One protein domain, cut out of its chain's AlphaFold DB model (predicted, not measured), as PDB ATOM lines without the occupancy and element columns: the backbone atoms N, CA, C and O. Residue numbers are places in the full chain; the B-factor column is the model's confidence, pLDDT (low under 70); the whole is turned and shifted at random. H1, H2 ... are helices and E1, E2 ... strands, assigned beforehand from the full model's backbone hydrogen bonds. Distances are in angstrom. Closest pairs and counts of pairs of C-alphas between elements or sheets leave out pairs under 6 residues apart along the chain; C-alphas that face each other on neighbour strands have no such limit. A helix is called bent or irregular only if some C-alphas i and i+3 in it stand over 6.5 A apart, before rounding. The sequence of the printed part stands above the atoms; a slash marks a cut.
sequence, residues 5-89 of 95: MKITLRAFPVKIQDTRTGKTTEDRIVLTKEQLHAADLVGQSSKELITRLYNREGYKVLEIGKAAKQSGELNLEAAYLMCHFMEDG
ATOM      1  N   MET A   5      42.261  30.065 -23.382       92.06
ATOM      2  CA  MET A   5      42.486  31.506 -23.447       92.06
ATOM      3  C   MET A   5      41.328  32.177 -24.180       92.06
ATOM      4  O   MET A   5      40.962  31.777 -25.284       92.06
ATOM      5  N   LYS A   6      40.769  33.236 -23.590       93.00
ATOM      6  CA  LYS A   6      39.799  34.089 -24.282       93.00
ATOM      7  C   LYS A   6      40.539  34.986 -25.263       93.00
ATOM      8  O   LYS A   6      41.376  35.780 -24.849       93.00
ATOM      9  N   ILE A   7      40.201  34.890 -26.543       94.12
ATOM     10  CA  ILE A   7      40.796  35.705 -27.598       94.12
ATOM     11  C   ILE A   7      39.740  36.596 -28.240       94.12
ATOM     12  O   ILE A   7      38.608  36.183 -28.503       94.12
ATOM     13  N   THR A   8      40.105  37.852 -28.482       94.56
ATOM     14  CA  THR A   8      39.269  38.803 -29.215       94.56
ATOM     15  C   THR A   8      39.941  39.140 -30.534       94.56
ATOM     16  O   THR A   8      41.033  39.701 -30.549       94.56
ATOM     17  N   LEU A   9      39.255  38.856 -31.637       95.62
ATOM     18  CA  LEU A   9      39.755  39.042 -32.991       95.62
ATOM     19  C   LEU A   9      39.026  40.186 -33.704       95.62
ATOM     20  O   LEU A   9      37.870  40.532 -33.403       95.62
ATOM     21  N   ARG A  10      39.728  40.794 -34.656       96.38
ATOM     22  CA  ARG A  10      39.210  41.758 -35.623       96.38
ATOM     23  C   ARG A  10      39.642  41.329 -37.014       96.38
ATOM     24  O   ARG A  10      40.833  41.295 -37.296       96.38
ATOM     25  N   ALA A  11      38.673  41.014 -37.863       96.81
ATOM     26  CA  ALA A  11      38.920  40.720 -39.265       96.81
ATOM     27  C   ALA A  11      38.627  41.963 -40.107       96.81
ATOM     28  O   ALA A  11      37.531  42.518 -40.011       96.81
ATOM     29  N   PHE A  12      39.590  42.390 -40.915       97.31
ATOM     30  CA  PHE A  12      39.454  43.519 -41.827       97.31
ATOM     31  C   PHE A  12      39.458  42.984 -43.259       97.31
ATOM     32  O   PHE A  12      40.460  42.388 -43.660       97.31
ATOM     33  N   PRO A  13      38.373  43.161 -44.032       97.19
ATOM     34  CA  PRO A  13      38.445  42.946 -45.467       97.19
ATOM     35  C   PRO A  13      39.339  44.032 -46.065       97.19
ATOM     36  O   PRO A  13      39.223  45.210 -45.710       97.19
ATOM     37  N   VAL A  14      40.248  43.635 -46.942       97.19
ATOM     38  CA  VAL A  14      41.199  44.537 -47.578       97.19
ATOM     39  C   VAL A  14      41.259  44.270 -49.069       97.19
ATOM     40  O   VAL A  14      41.215  43.131 -49.526       97.19
ATOM     41  N   LYS A  15      41.387  45.343 -49.836       97.19
ATOM     42  CA  LYS A  15      41.691  45.267 -51.256       97.19
ATOM     43  C   LYS A  15      43.157  45.603 -51.425       97.19
ATOM     44  O   LYS A  15      43.585  46.699 -51.057       97.19
ATOM     45  N   ILE A  16      43.920  44.662 -51.955       97.12
ATOM     46  CA  ILE A  16      45.366  44.776 -52.108       97.12
ATOM     47  C   ILE A  16      45.753  44.667 -53.575       97.12
ATOM     48  O   ILE A  16      45.055  44.052 -54.377       97.12
ATOM     49  N   GLN A  17      46.875  45.276 -53.922       96.50
ATOM     50  CA  GLN A  17      47.504  45.157 -55.223       96.50
ATOM     51  C   GLN A  17      48.903  44.588 -55.042       96.50
ATOM     52  O   GLN A  17      49.718  45.156 -54.317       96.50
ATOM     53  N   ASP A  18      49.194  43.486 -55.716       95.06
ATOM     54  CA  ASP A  18      50.551  42.965 -55.804       95.06
ATOM     55  C   ASP A  18      51.422  43.955 -56.586       95.06
ATOM     56  O   ASP A  18      51.113  44.313 -57.723       95.06
ATOM     57  N   THR A  19      52.511  44.417 -55.974       91.88
ATOM     58  CA  THR A  19      53.419  45.388 -56.603       91.88
ATOM     59  C   THR A  19      54.286  44.777 -57.703       91.88
ATOM     60  O   THR A  19      54.809  45.513 -58.535       91.88
ATOM     61  N   ARG A  20      54.414  43.445 -57.746       92.19
ATOM     62  CA  ARG A  20      55.232  42.709 -58.721       92.19
ATOM     63  C   ARG A  20      54.455  42.441 -60.004       92.19
ATOM     64  O   ARG A  20      54.989  42.588 -61.096       92.19
ATOM     65  N   THR A  21      53.188  42.048 -59.865       92.75
ATOM     66  CA  THR A  21      52.321  41.669 -60.995       92.75
ATOM     67  C   THR A  21      51.299  42.746 -61.363       92.75
ATOM     68  O   THR A  21      50.698  42.690 -62.433       92.75
ATOM     69  N   GLY A  22      51.062  43.718 -60.477       91.25
ATOM     70  CA  GLY A  22      50.024  44.740 -60.625       91.25
ATOM     71  C   GLY A  22      48.600  44.229 -60.381       91.25
ATOM     72  O   GLY A  22      47.649  45.013 -60.464       91.25
ATOM     73  N   LYS A  23      48.422  42.937 -60.070       94.69
ATOM     74  CA  LYS A  23      47.106  42.313 -59.898       94.69
ATOM     75  C   LYS A  23      46.448  42.778 -58.605       94.69
ATOM     76  O   LYS A  23      47.068  42.786 -57.547       94.69
ATOM     77  N   THR A  24      45.171  43.131 -58.699       96.56
ATOM     78  CA  THR A  24      44.349  43.492 -57.542       96.56
ATOM     79  C   THR A  24      43.566  42.281 -57.049       96.56
ATOM     80  O   THR A  24      42.952  41.578 -57.854       96.56
ATOM     81  N   THR A  25      43.566  42.053 -55.740       95.31
ATOM     82  CA  THR A  25      42.850  40.958 -55.081       95.31
ATOM     83  C   THR A  25      42.172  41.442 -53.806       95.31
ATOM     84  O   THR A  25      42.617  42.395 -53.165       95.31
ATOM     85  N   GLU A  26      41.082  40.776 -53.442       96.25
ATOM     86  CA  GLU A  26      40.467  40.924 -52.126       96.25
ATOM     87  C   GLU A  26      41.069  39.893 -51.180       96.25
ATOM     88  O   GLU A  26      41.257  38.733 -51.546       96.25
ATOM     89  N   ASP A  27      41.392  40.336 -49.975       96.25
ATOM     90  CA  ASP A  27      41.957  39.516 -48.918       96.25
ATOM     91  C   ASP A  27      41.338  39.919 -47.569       96.25
ATOM     92  O   ASP A  27      40.557  40.872 -47.461       96.25
ATOM     93  N   ARG A  28      41.644  39.168 -46.515       96.38
ATOM     94  CA  ARG A  28      41.151  39.416 -45.167       96.38
ATOM     95  C   ARG A  28      42.251  39.178 -44.148       96.38
ATOM     96  O   ARG A  28      42.575  38.038 -43.827       96.38
ATOM     97  N   ILE A  29      42.705  40.257 -43.525       96.31
ATOM     98  CA  ILE A  29      43.642  40.178 -42.407       96.31
ATOM     99  C   ILE A  29      42.895  40.043 -41.080       96.31
ATOM    100  O   ILE A  29      41.910  40.743 -40.825       96.31
ATOM    101  N   VAL A  30      43.365  39.143 -40.218       96.69
ATOM    102  CA  VAL A  30      42.817  38.931 -38.872       96.69
ATOM    103  C   VAL A  30      43.864  39.342 -37.846       96.69
ATOM    104  O   VAL A  30      44.975  38.825 -37.853       96.69
ATOM    105  N   LEU A  31      43.500  40.269 -36.963       96.25
ATOM    106  CA  LEU A  31      44.367  40.786 -35.907       96.25
ATOM    107  C   LEU A  31      43.723  40.579 -34.539       96.25
ATOM    108  O   LEU A  31      42.495  40.630 -34.399       96.25
ATOM    109  N   THR A  32      44.542  40.383 -33.511       95.81
ATOM    110  CA  THR A  32      44.051  40.344 -32.131       95.81
ATOM    111  C   THR A  32      43.812  41.754 -31.591       95.81
ATOM    112  O   THR A  32      44.334  42.750 -32.102       95.81
ATOM    113  N   LYS A  33      43.009  41.865 -30.527       94.38
ATOM    114  CA  LYS A  33      42.821  43.135 -29.811       94.38
ATOM    115  C   LYS A  33      44.157  43.677 -29.294       94.38
ATOM    116  O   LYS A  33      44.375  44.883 -29.329       94.38
ATOM    117  N   GLU A  34      45.031  42.796 -28.834       94.81
ATOM    118  CA  GLU A  34      46.324  43.118 -28.241       94.81
ATOM    119  C   GLU A  34      47.280  43.691 -29.291       94.81
ATOM    120  O   GLU A  34      47.926  44.697 -29.027       94.81
ATOM    121  N   GLN A  35      47.306  43.134 -30.509       95.44
ATOM    122  CA  GLN A  35      48.090  43.690 -31.619       95.44
ATOM    123  C   GLN A  35      47.625  45.098 -32.006       95.44
ATOM    124  O   GLN A  35      48.448  45.982 -32.240       95.44
ATOM    125  N   LEU A  36      46.307  45.323 -32.047       96.12
ATOM    126  CA  LEU A  36      45.745  46.648 -32.317       96.12
ATOM    127  C   LEU A  36      46.078  47.639 -31.201       96.12
ATOM    128  O   LEU A  36      46.419  48.782 -31.484       96.12
ATOM    129  N   HIS A  37      46.013  47.198 -29.945       95.56
ATOM    130  CA  HIS A  37      46.382  48.032 -28.808       95.56
ATOM    131  C   HIS A  37      47.879  48.361 -28.803       95.56
ATOM    132  O   HIS A  37      48.249  49.502 -28.567       95.56
ATOM    133  N   ALA A  38      48.745  47.399 -29.131       96.25
ATOM    134  CA  ALA A  38      50.181  47.629 -29.236       96.25
ATOM    135  C   ALA A  38      50.535  48.654 -30.327       96.25
ATOM    136  O   ALA A  38      51.443  49.455 -30.131       96.25
ATOM    137  N   ALA A  39      49.815  48.656 -31.454       96.06
ATOM    138  CA  ALA A  39      49.971  49.690 -32.476       96.06
ATOM    139  C   ALA A  39      49.552  51.074 -31.958       96.06
ATOM    140  O   ALA A  39      50.295  52.037 -32.129       96.06
ATOM    141  N   ASP A  40      48.423  51.151 -31.255       95.94
ATOM    142  CA  ASP A  40      47.929  52.392 -30.650       95.94
ATOM    143  C   ASP A  40      48.923  52.965 -29.619       95.94
ATOM    144  O   ASP A  40      49.209  54.160 -29.624       95.94
ATOM    145  N   LEU A  41      49.561  52.105 -28.811       97.12
ATOM    146  CA  LEU A  41      50.598  52.507 -27.847       97.12
ATOM    147  C   LEU A  41      51.820  53.169 -28.503       97.12
ATOM    148  O   LEU A  41      52.475  53.992 -27.867       97.12
ATOM    149  N   VAL A  42      52.132  52.828 -29.756       95.44
ATOM    150  CA  VAL A  42      53.225  53.453 -30.525       95.44
ATOM    151  C   VAL A  42      52.729  54.555 -31.468       95.44
ATOM    152  O   VAL A  42      53.457  54.965 -32.372       95.44
ATOM    153  N   GLY A  43      51.491  55.027 -31.282       95.00
ATOM    154  CA  GLY A  43      50.883  56.092 -32.080       95.00
ATOM    155  C   GLY A  43      50.499  55.678 -33.501       95.00
ATOM    156  O   GLY A  43      50.341  56.543 -34.356       95.00
ATOM    157  N   GLN A  44      50.375  54.378 -33.777       95.88
ATOM    158  CA  GLN A  44      49.975  53.858 -35.085       95.88
ATOM    159  C   GLN A  44      48.502  53.472 -35.090       95.88
ATOM    160  O   GLN A  44      48.032  52.683 -34.271       95.88
ATOM    161  N   SER A  45      47.780  53.959 -36.092       94.69
ATOM    162  CA  SER A  45      46.413  53.527 -36.349       94.69
ATOM    163  C   SER A  45      46.364  52.087 -36.874       94.69
ATOM    164  O   SER A  45      47.316  51.555 -37.450       94.69
ATOM    165  N   SER A  46      45.197  51.452 -36.756       92.75
ATOM    166  CA  SER A  46      44.960  50.124 -37.334       92.75
ATOM    167  C   SER A  46      45.178  50.089 -38.850       92.75
ATOM    168  O   SER A  46      45.665  49.088 -39.369       92.75
ATOM    169  N   LYS A  47      44.874  51.184 -39.560       95.44
ATOM    170  CA  LYS A  47      45.122  51.301 -41.003       95.44
ATOM    171  C   LYS A  47      46.614  51.279 -41.311       95.44
ATOM    172  O   LYS A  47      47.033  50.504 -42.159       95.44
ATOM    173  N   GLU A  48      47.410  52.068 -40.595       96.00
ATOM    174  CA  GLU A  48      48.866  52.107 -40.782       96.00
ATOM    175  C   GLU A  48      49.517  50.770 -40.439       96.00
ATOM    176  O   GLU A  48      50.384  50.305 -41.181       96.00
ATOM    177  N   LEU A  49      49.056  50.109 -39.371       96.56
ATOM    178  CA  LEU A  49      49.489  48.756 -39.037       96.56
ATOM    179  C   LEU A  49      49.224  47.791 -40.201       96.56
ATOM    180  O   LEU A  49      50.145  47.101 -40.636       96.56
ATOM    181  N   ILE A  50      47.990  47.750 -40.712       96.50
ATOM    182  CA  ILE A  50      47.592  46.858 -41.810       96.50
ATOM    183  C   ILE A  50      48.400  47.167 -43.074       96.50
ATOM    184  O   ILE A  50      48.977  46.258 -43.669       96.50
ATOM    185  N   THR A  51      48.504  48.440 -43.460       96.69
ATOM    186  CA  THR A  51      49.299  48.867 -44.618       96.69
ATOM    187  C   THR A  51      50.759  48.451 -44.478       96.69
ATOM    188  O   THR A  51      51.338  47.940 -45.430       96.69
ATOM    189  N   ARG A  52      51.353  48.587 -43.287       95.88
ATOM    190  CA  ARG A  52      52.726  48.144 -43.026       95.88
ATOM    191  C   ARG A  52      52.893  46.633 -43.182       95.88
ATOM    192  O   ARG A  52      53.915  46.211 -43.713       95.88
ATOM    193  N   LEU A  53      51.938  45.834 -42.705       96.25
ATOM    194  CA  LEU A  53      51.996  44.372 -42.812       96.25
ATOM    195  C   LEU A  53      51.975  43.926 -44.277       96.25
ATOM    196  O   LEU A  53      52.866  43.198 -44.693       96.25
ATOM    197  N   TYR A  54      51.046  44.445 -45.083       96.38
ATOM    198  CA  TYR A  54      50.988  44.122 -46.512       96.38
ATOM    199  C   TYR A  54      52.184  44.658 -47.304       96.38
ATOM    200  O   TYR A  54      52.721  43.948 -48.152       96.38
ATOM    201  N   ASN A  55      52.655  45.870 -46.992       95.19
ATOM    202  CA  ASN A  55      53.820  46.444 -47.664       95.19
ATOM    203  C   ASN A  55      55.085  45.597 -47.450       95.19
ATOM    204  O   ASN A  55      55.895  45.492 -48.367       95.19
ATOM    205  N   ARG A  56      55.257  44.977 -46.270       94.88
ATOM    206  CA  ARG A  56      56.388  44.069 -45.989       94.88
ATOM    207  C   ARG A  56      56.389  42.831 -46.887       94.88
ATOM    208  O   ARG A  56      57.457  42.364 -47.254       94.88
ATOM    209  N   GLU A  57      55.209  42.367 -47.285       93.56
ATOM    210  CA  GLU A  57      55.023  41.221 -48.185       93.56
ATOM    211  C   GLU A  57      55.053  41.622 -49.678       93.56
ATOM    212  O   GLU A  57      55.009  40.780 -50.578       93.56
ATOM    213  N   GLY A  58      55.174  42.921 -49.982       94.44
ATOM    214  CA  GLY A  58      55.184  43.444 -51.351       94.44
ATOM    215  C   GLY A  58      53.794  43.724 -51.927       94.44
ATOM    216  O   GLY A  58      53.642  43.800 -53.149       94.44
ATOM    217  N   TYR A  59      52.784  43.911 -51.080       96.56
ATOM    218  CA  TYR A  59      51.444  44.313 -51.496       96.56
ATOM    219  C   TYR A  59      51.157  45.760 -51.111       96.56
ATOM    220  O   TYR A  59      51.441  46.195 -50.000       96.56
ATOM    221  N   LYS A  60      50.516  46.496 -52.015       96.25
ATOM    222  CA  LYS A  60      49.987  47.834 -51.760       96.25
ATOM    223  C   LYS A  60      48.527  47.732 -51.334       96.25
ATOM    224  O   LYS A  60      47.707  47.180 -52.062       96.25
ATOM    225  N   VAL A  61      48.177  48.311 -50.191       96.81
ATOM    226  CA  VAL A  61      46.776  48.377 -49.747       96.81
ATOM    227  C   VAL A  61      46.044  49.494 -50.490       96.81
ATOM    228  O   VAL A  61      46.481  50.643 -50.471       96.81
ATOM    229  N   LEU A  62      44.934  49.150 -51.140       96.12
ATOM    230  CA  LEU A  62      44.062  50.087 -51.848       96.12
ATOM    231  C   LEU A  62      42.892  50.531 -50.968       96.12
ATOM    232  O   LEU A  62      42.576  51.715 -50.909       96.12
ATOM    233  N   GLU A  63      42.265  49.584 -50.273       95.88
ATOM    234  CA  GLU A  63      41.093  49.844 -49.441       95.88
ATOM    235  C   GLU A  63      41.084  48.927 -48.216       95.88
ATOM    236  O   GLU A  63      41.514  47.775 -48.284       95.88
ATOM    237  N   ILE A  64      40.586  49.445 -47.093       96.88
ATOM    238  CA  ILE A  64      40.376  48.692 -45.856       96.88
ATOM    239  C   ILE A  64      38.925  48.902 -45.442       96.88
ATOM    240  O   ILE A  64      38.522  50.027 -45.134       96.88
ATOM    241  N   GLY A  65      38.149  47.824 -45.425       94.62
ATOM    242  CA  GLY A  65      36.751  47.865 -45.023       94.62
ATOM    243  C   GLY A  65      36.555  47.813 -43.507       94.62
ATOM    244  O   GLY A  65      37.488  47.856 -42.700       94.62
ATOM    245  N   LYS A  66      35.287  47.730 -43.099       94.62
ATOM    246  CA  LYS A  66      34.899  47.742 -41.685       94.62
ATOM    247  C   LYS A  66      35.318  46.450 -40.982       94.62
ATOM    248  O   LYS A  66      35.063  45.353 -41.469       94.62
ATOM    249  N   ALA A  67      35.891  46.596 -39.790       95.12
ATOM    250  CA  ALA A  67      36.302  45.462 -38.974       95.12
ATOM    251  C   ALA A  67      35.100  44.646 -38.471       95.12
ATOM    252  O   ALA A  67      34.192  45.193 -37.836       95.12
ATOM    253  N   ALA A  68      35.149  43.329 -38.657       96.12
ATOM    254  CA  ALA A  68      34.266  42.384 -37.985       96.12
ATOM    255  C   ALA A  68      34.894  41.940 -36.656       96.12
ATOM    256  O   ALA A  68      36.056  41.534 -36.607       96.12
ATOM    257  N   LYS A  69      34.134  42.028 -35.560       95.75
ATOM    258  CA  LYS A  69      34.563  41.607 -34.219       95.75
ATOM    259  C   LYS A  69      34.078  40.196 -33.937       95.75
ATOM    260  O   LYS A  69      32.882  39.943 -34.002       95.75
ATOM    261  N   GLN A  70      34.993  39.343 -33.496       94.38
ATOM    262  CA  GLN A  70      34.655  38.039 -32.941       94.38
ATOM    263  C   GLN A  70      35.415  37.813 -31.637       94.38
ATOM    264  O   GLN A  70      36.482  38.386 -31.401       94.38
ATOM    265  N   SER A  71      34.835  37.036 -30.735       92.56
ATOM    266  CA  SER A  71      35.482  36.619 -29.495       92.56
ATOM    267  C   SER A  71      35.204  35.141 -29.294       92.56
ATOM    268  O   SER A  71      34.120  34.674 -29.638       92.56
ATOM    269  N   GLY A  72      36.193  34.411 -28.801       90.69
ATOM    270  CA  GLY A  72      36.099  32.969 -28.621       90.69
ATOM    271  C   GLY A  72      37.078  32.474 -27.571       90.69
ATOM    272  O   GLY A  72      37.896  33.238 -27.054       90.69
ATOM    273  N   GLU A  73      36.985  31.187 -27.265       92.38
ATOM    274  CA  GLU A  73      37.928  30.496 -26.396       92.38
ATOM    275  C   GLU A  73      38.817  29.596 -27.245       92.38
ATOM    276  O   GLU A  73      38.333  28.762 -28.007       92.38
ATOM    277  N   LEU A  74      40.126  29.794 -27.125       89.69
ATOM    278  CA  LEU A  74      41.134  28.956 -27.748       89.69
ATOM    279  C   LEU A  74      41.610  27.931 -26.723       89.69
ATOM    280  O   LEU A  74      42.082  28.302 -25.647       89.69
ATOM    281  N   ASN A  75      41.504  26.647 -27.054       91.94
ATOM    282  CA  ASN A  75      42.176  25.597 -26.299       91.94
ATOM    283  C   ASN A  75      43.668  25.615 -26.665       91.94
ATOM    284  O   ASN A  75      44.020  25.369 -27.817       91.94
ATOM    285  N   LEU A  76      44.524  25.927 -25.689       90.31
ATOM    286  CA  LEU A  76      45.956  26.106 -25.925       90.31
ATOM    287  C   LEU A  76      46.675  24.787 -26.223       90.31
ATOM    288  O   LEU A  76      47.587  24.771 -27.040       90.31
ATOM    289  N   GLU A  77      46.246  23.686 -25.605       89.62
ATOM    290  CA  GLU A  77      46.820  22.356 -25.847       89.62
ATOM    291  C   GLU A  77      46.507  21.884 -27.270       89.62
ATOM    292  O   GLU A  77      47.402  21.471 -28.003       89.62
ATOM    293  N   ALA A  78      45.253  22.042 -27.702       87.56
ATOM    294  CA  ALA A  78      44.855  21.714 -29.068       87.56
ATOM    295  C   ALA A  78      45.573  22.594 -30.107       87.56
ATOM    296  O   ALA A  78      46.004  22.090 -31.140       87.56
ATOM    297  N   ALA A  79      45.728  23.894 -29.828       87.56
ATOM    298  CA  ALA A  79      46.452  24.808 -30.707       87.56
ATOM    299  C   ALA A  79      47.940  24.436 -30.831       87.56
ATOM    300  O   ALA A  79      48.465  24.416 -31.939       87.56
ATOM    301  N   TYR A  80      48.594  24.097 -29.714       87.06
ATOM    302  CA  TYR A  80      49.991  23.659 -29.697       87.06
ATOM    303  C   TYR A  80      50.200  22.382 -30.520       87.06
ATOM    304  O   TYR A  80      51.068  22.344 -31.388       87.06
ATOM    305  N   LEU A  81      49.357  21.365 -30.303       88.06
ATOM    306  CA  LEU A  81      49.436  20.105 -31.043       88.06
ATOM    307  C   LEU A  81      49.189  20.302 -32.542       88.06
ATOM    308  O   LEU A  81      49.913  19.743 -33.357       88.06
ATOM    309  N   MET A  82      48.206  21.124 -32.922       83.94
ATOM    310  CA  MET A  82      47.917  21.396 -34.333       83.94
ATOM    311  C   MET A  82      49.116  22.026 -35.058       83.94
ATOM    312  O   MET A  82      49.404  21.639 -36.186       83.94
ATOM    313  N   CYS A  83      49.823  22.964 -34.419       72.69
ATOM    314  CA  CYS A  83      51.032  23.558 -34.989       72.69
ATOM    315  C   CYS A  83      52.184  22.547 -35.081       72.69
ATOM    316  O   CYS A  83      52.825  22.479 -36.122       72.69
ATOM    317  N   HIS A  84      52.385  21.717 -34.052       73.62
ATOM    318  CA  HIS A  84      53.431  20.688 -34.055       73.62
ATOM    319  C   HIS A  84      53.242  19.677 -35.198       73.62
ATOM    320  O   HIS A  84      54.180  19.373 -35.925       73.62
ATOM    321  N   PHE A  85      52.013  19.202 -35.431       59.69
ATOM    322  CA  PHE A  85      51.746  18.250 -36.518       59.69
ATOM    323  C   PHE A  85      51.852  18.866 -37.920       59.69
ATOM    324  O   PHE A  85      52.077  18.141 -38.886       59.69
ATOM    325  N   MET A  86      51.674  20.183 -38.057       61.69
ATOM    326  CA  MET A  86      51.866  20.872 -39.339       61.69
ATOM    327  C   MET A  86      53.348  21.088 -39.679       61.69
ATOM    328  O   MET A  86      53.672  21.183 -40.860       61.69
ATOM    329  N   GLU A  87      54.236  21.141 -38.685       56.19
ATOM    330  CA  GLU A  87      55.686  21.267 -38.894       56.19
ATOM    331  C   GLU A  87      56.332  19.926 -39.290       56.19
ATOM    332  O   GLU A  87      57.220  19.903 -40.141       56.19
ATOM    333  N   ASP A  88      55.819  18.800 -38.780       53.41
ATOM    334  CA  ASP A  88      56.376  17.460 -39.040       53.41
ATOM    335  C   ASP A  88      55.943  16.834 -40.386       53.41
ATOM    336  O   ASP A  88      56.492  15.822 -40.816       53.41
ATOM    337  N   GLY A  89      54.979  17.427 -41.100       51.53
ATOM    338  CA  GLY A  89      54.486  16.925 -42.395       51.53
ATOM    339  C   GLY A  89      55.350  17.283 -43.615       51.53
ATOM    340  O   GLY A  89      54.931  17.038 -44.747       51.53
TER     341      GLY A  89
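AT A GLANCE: This is residues 5 to 89 of the 95 residues of an uncharacterized protein of Ruthenibacterium lactatiformans (UniProt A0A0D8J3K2). One long bent strand, E1, is the spine of a strongly twisted sheet; E2 runs along one side of it, while E4 and E3 share the other side, E4 beside its first part and E3 beside its last. Two helices, H1 and H2, cover part of one face of this sheet and no helix is on the other, while H3 continues from the end of E4 as an arm whose residues 77 to 89 stick out free of the body. The printed part has 85 residues; along the chain come the named elements E1, E2, H1, H2, E3, E4 and H3, three helices and four strands, the class is mixed, helices and strands, and in the branched sheet E1 is the antiparallel neighbour of E2, of E3 and of E4. The whole is loose, with a radius of gyration of the C-alphas of 15.3 A, and spans 41 by 35 by 22 A.

IN THESE COORDINATES: E1, residues 5 to 18, is the longest strand, 35.3 A from C-alpha 5 at (42.486, 31.506, -23.447) to C-alpha 18 at (50.551, 42.965, -55.804). It bends by 69 degrees at residue 15. E2, residues 24 to 32, is 25.6 A long, E4, residues 68 to 75, is 21.9 A long, and E3, residues 59 to 64, is 13.2 A long. On the sheet are H1, residues 33 to 41, 12.3 A long, and H2, residues 46 to 56, 15.6 A long, which begins with C-alpha 46 at (44.960, 50.124, -37.334). H3, residues 76 to 89, is 20.7 A long and ends with C-alpha 89 at (54.486, 16.925, -42.395).

HOW THE PARTS SIT: The pairing along E1 is staggered: residues 5 to 11 pair with E4, 9 to 17 with E2 and 14 to 18 with E3. E1 and E2 form a hairpin, antiparallel at 160 degrees between their directions, with N 12 and O 29 within hydrogen-bond range at 2.8 A and N 25 and O 16 at 2.8 A. On the other side of E1, E4 is antiparallel to it at 131 degrees, with N 9 and O 70 within hydrogen-bond range at 2.8 A. E3, on that same side, is antiparallel to E1 at 111 degrees, with N 17 and O 60 within hydrogen-bond range at 2.8 A. E3 and E4 are apart. E2, E3 and E4 are edge strands. H2 is on the sheet at a height of 7.3 A; it lies over E1, but only just, with 3 of its 11 C-alphas falling on that strand. On the local plane its line stands at 61 degrees to that of E1, only just across the strands. The closest C-alphas of H2 and E3 are those of Thr 51 and Val 61, 5.7 A apart. H1 is on the same face at a height of 7.0 A, over none of the strands, but only just: 2 of its 9 C-alphas fall on E2. H1 and H2 touch, about perpendicular at 84 degrees, with the C-alphas of Leu 36 and Ser 46 closest at 6.2 A. H3 is not on the sheet and touches no helix. Every O i to N i+4 pair is within hydrogen-bond range in H1 and H2; in H3 it is 9 of 10.

THE WHOLE: The C-alphas of Gly 22 and Glu 77, the two farthest apart, are 41.5 A from each other. Without the stretch that stands free, the body of 72 residues spans 40 by 26 by 23 A. The printed part has no cut, and the six links between named elements are tight. The mean pLDDT of the printed part is 91.8; that of H3 is 74, and residues 85 to 89 are under 70.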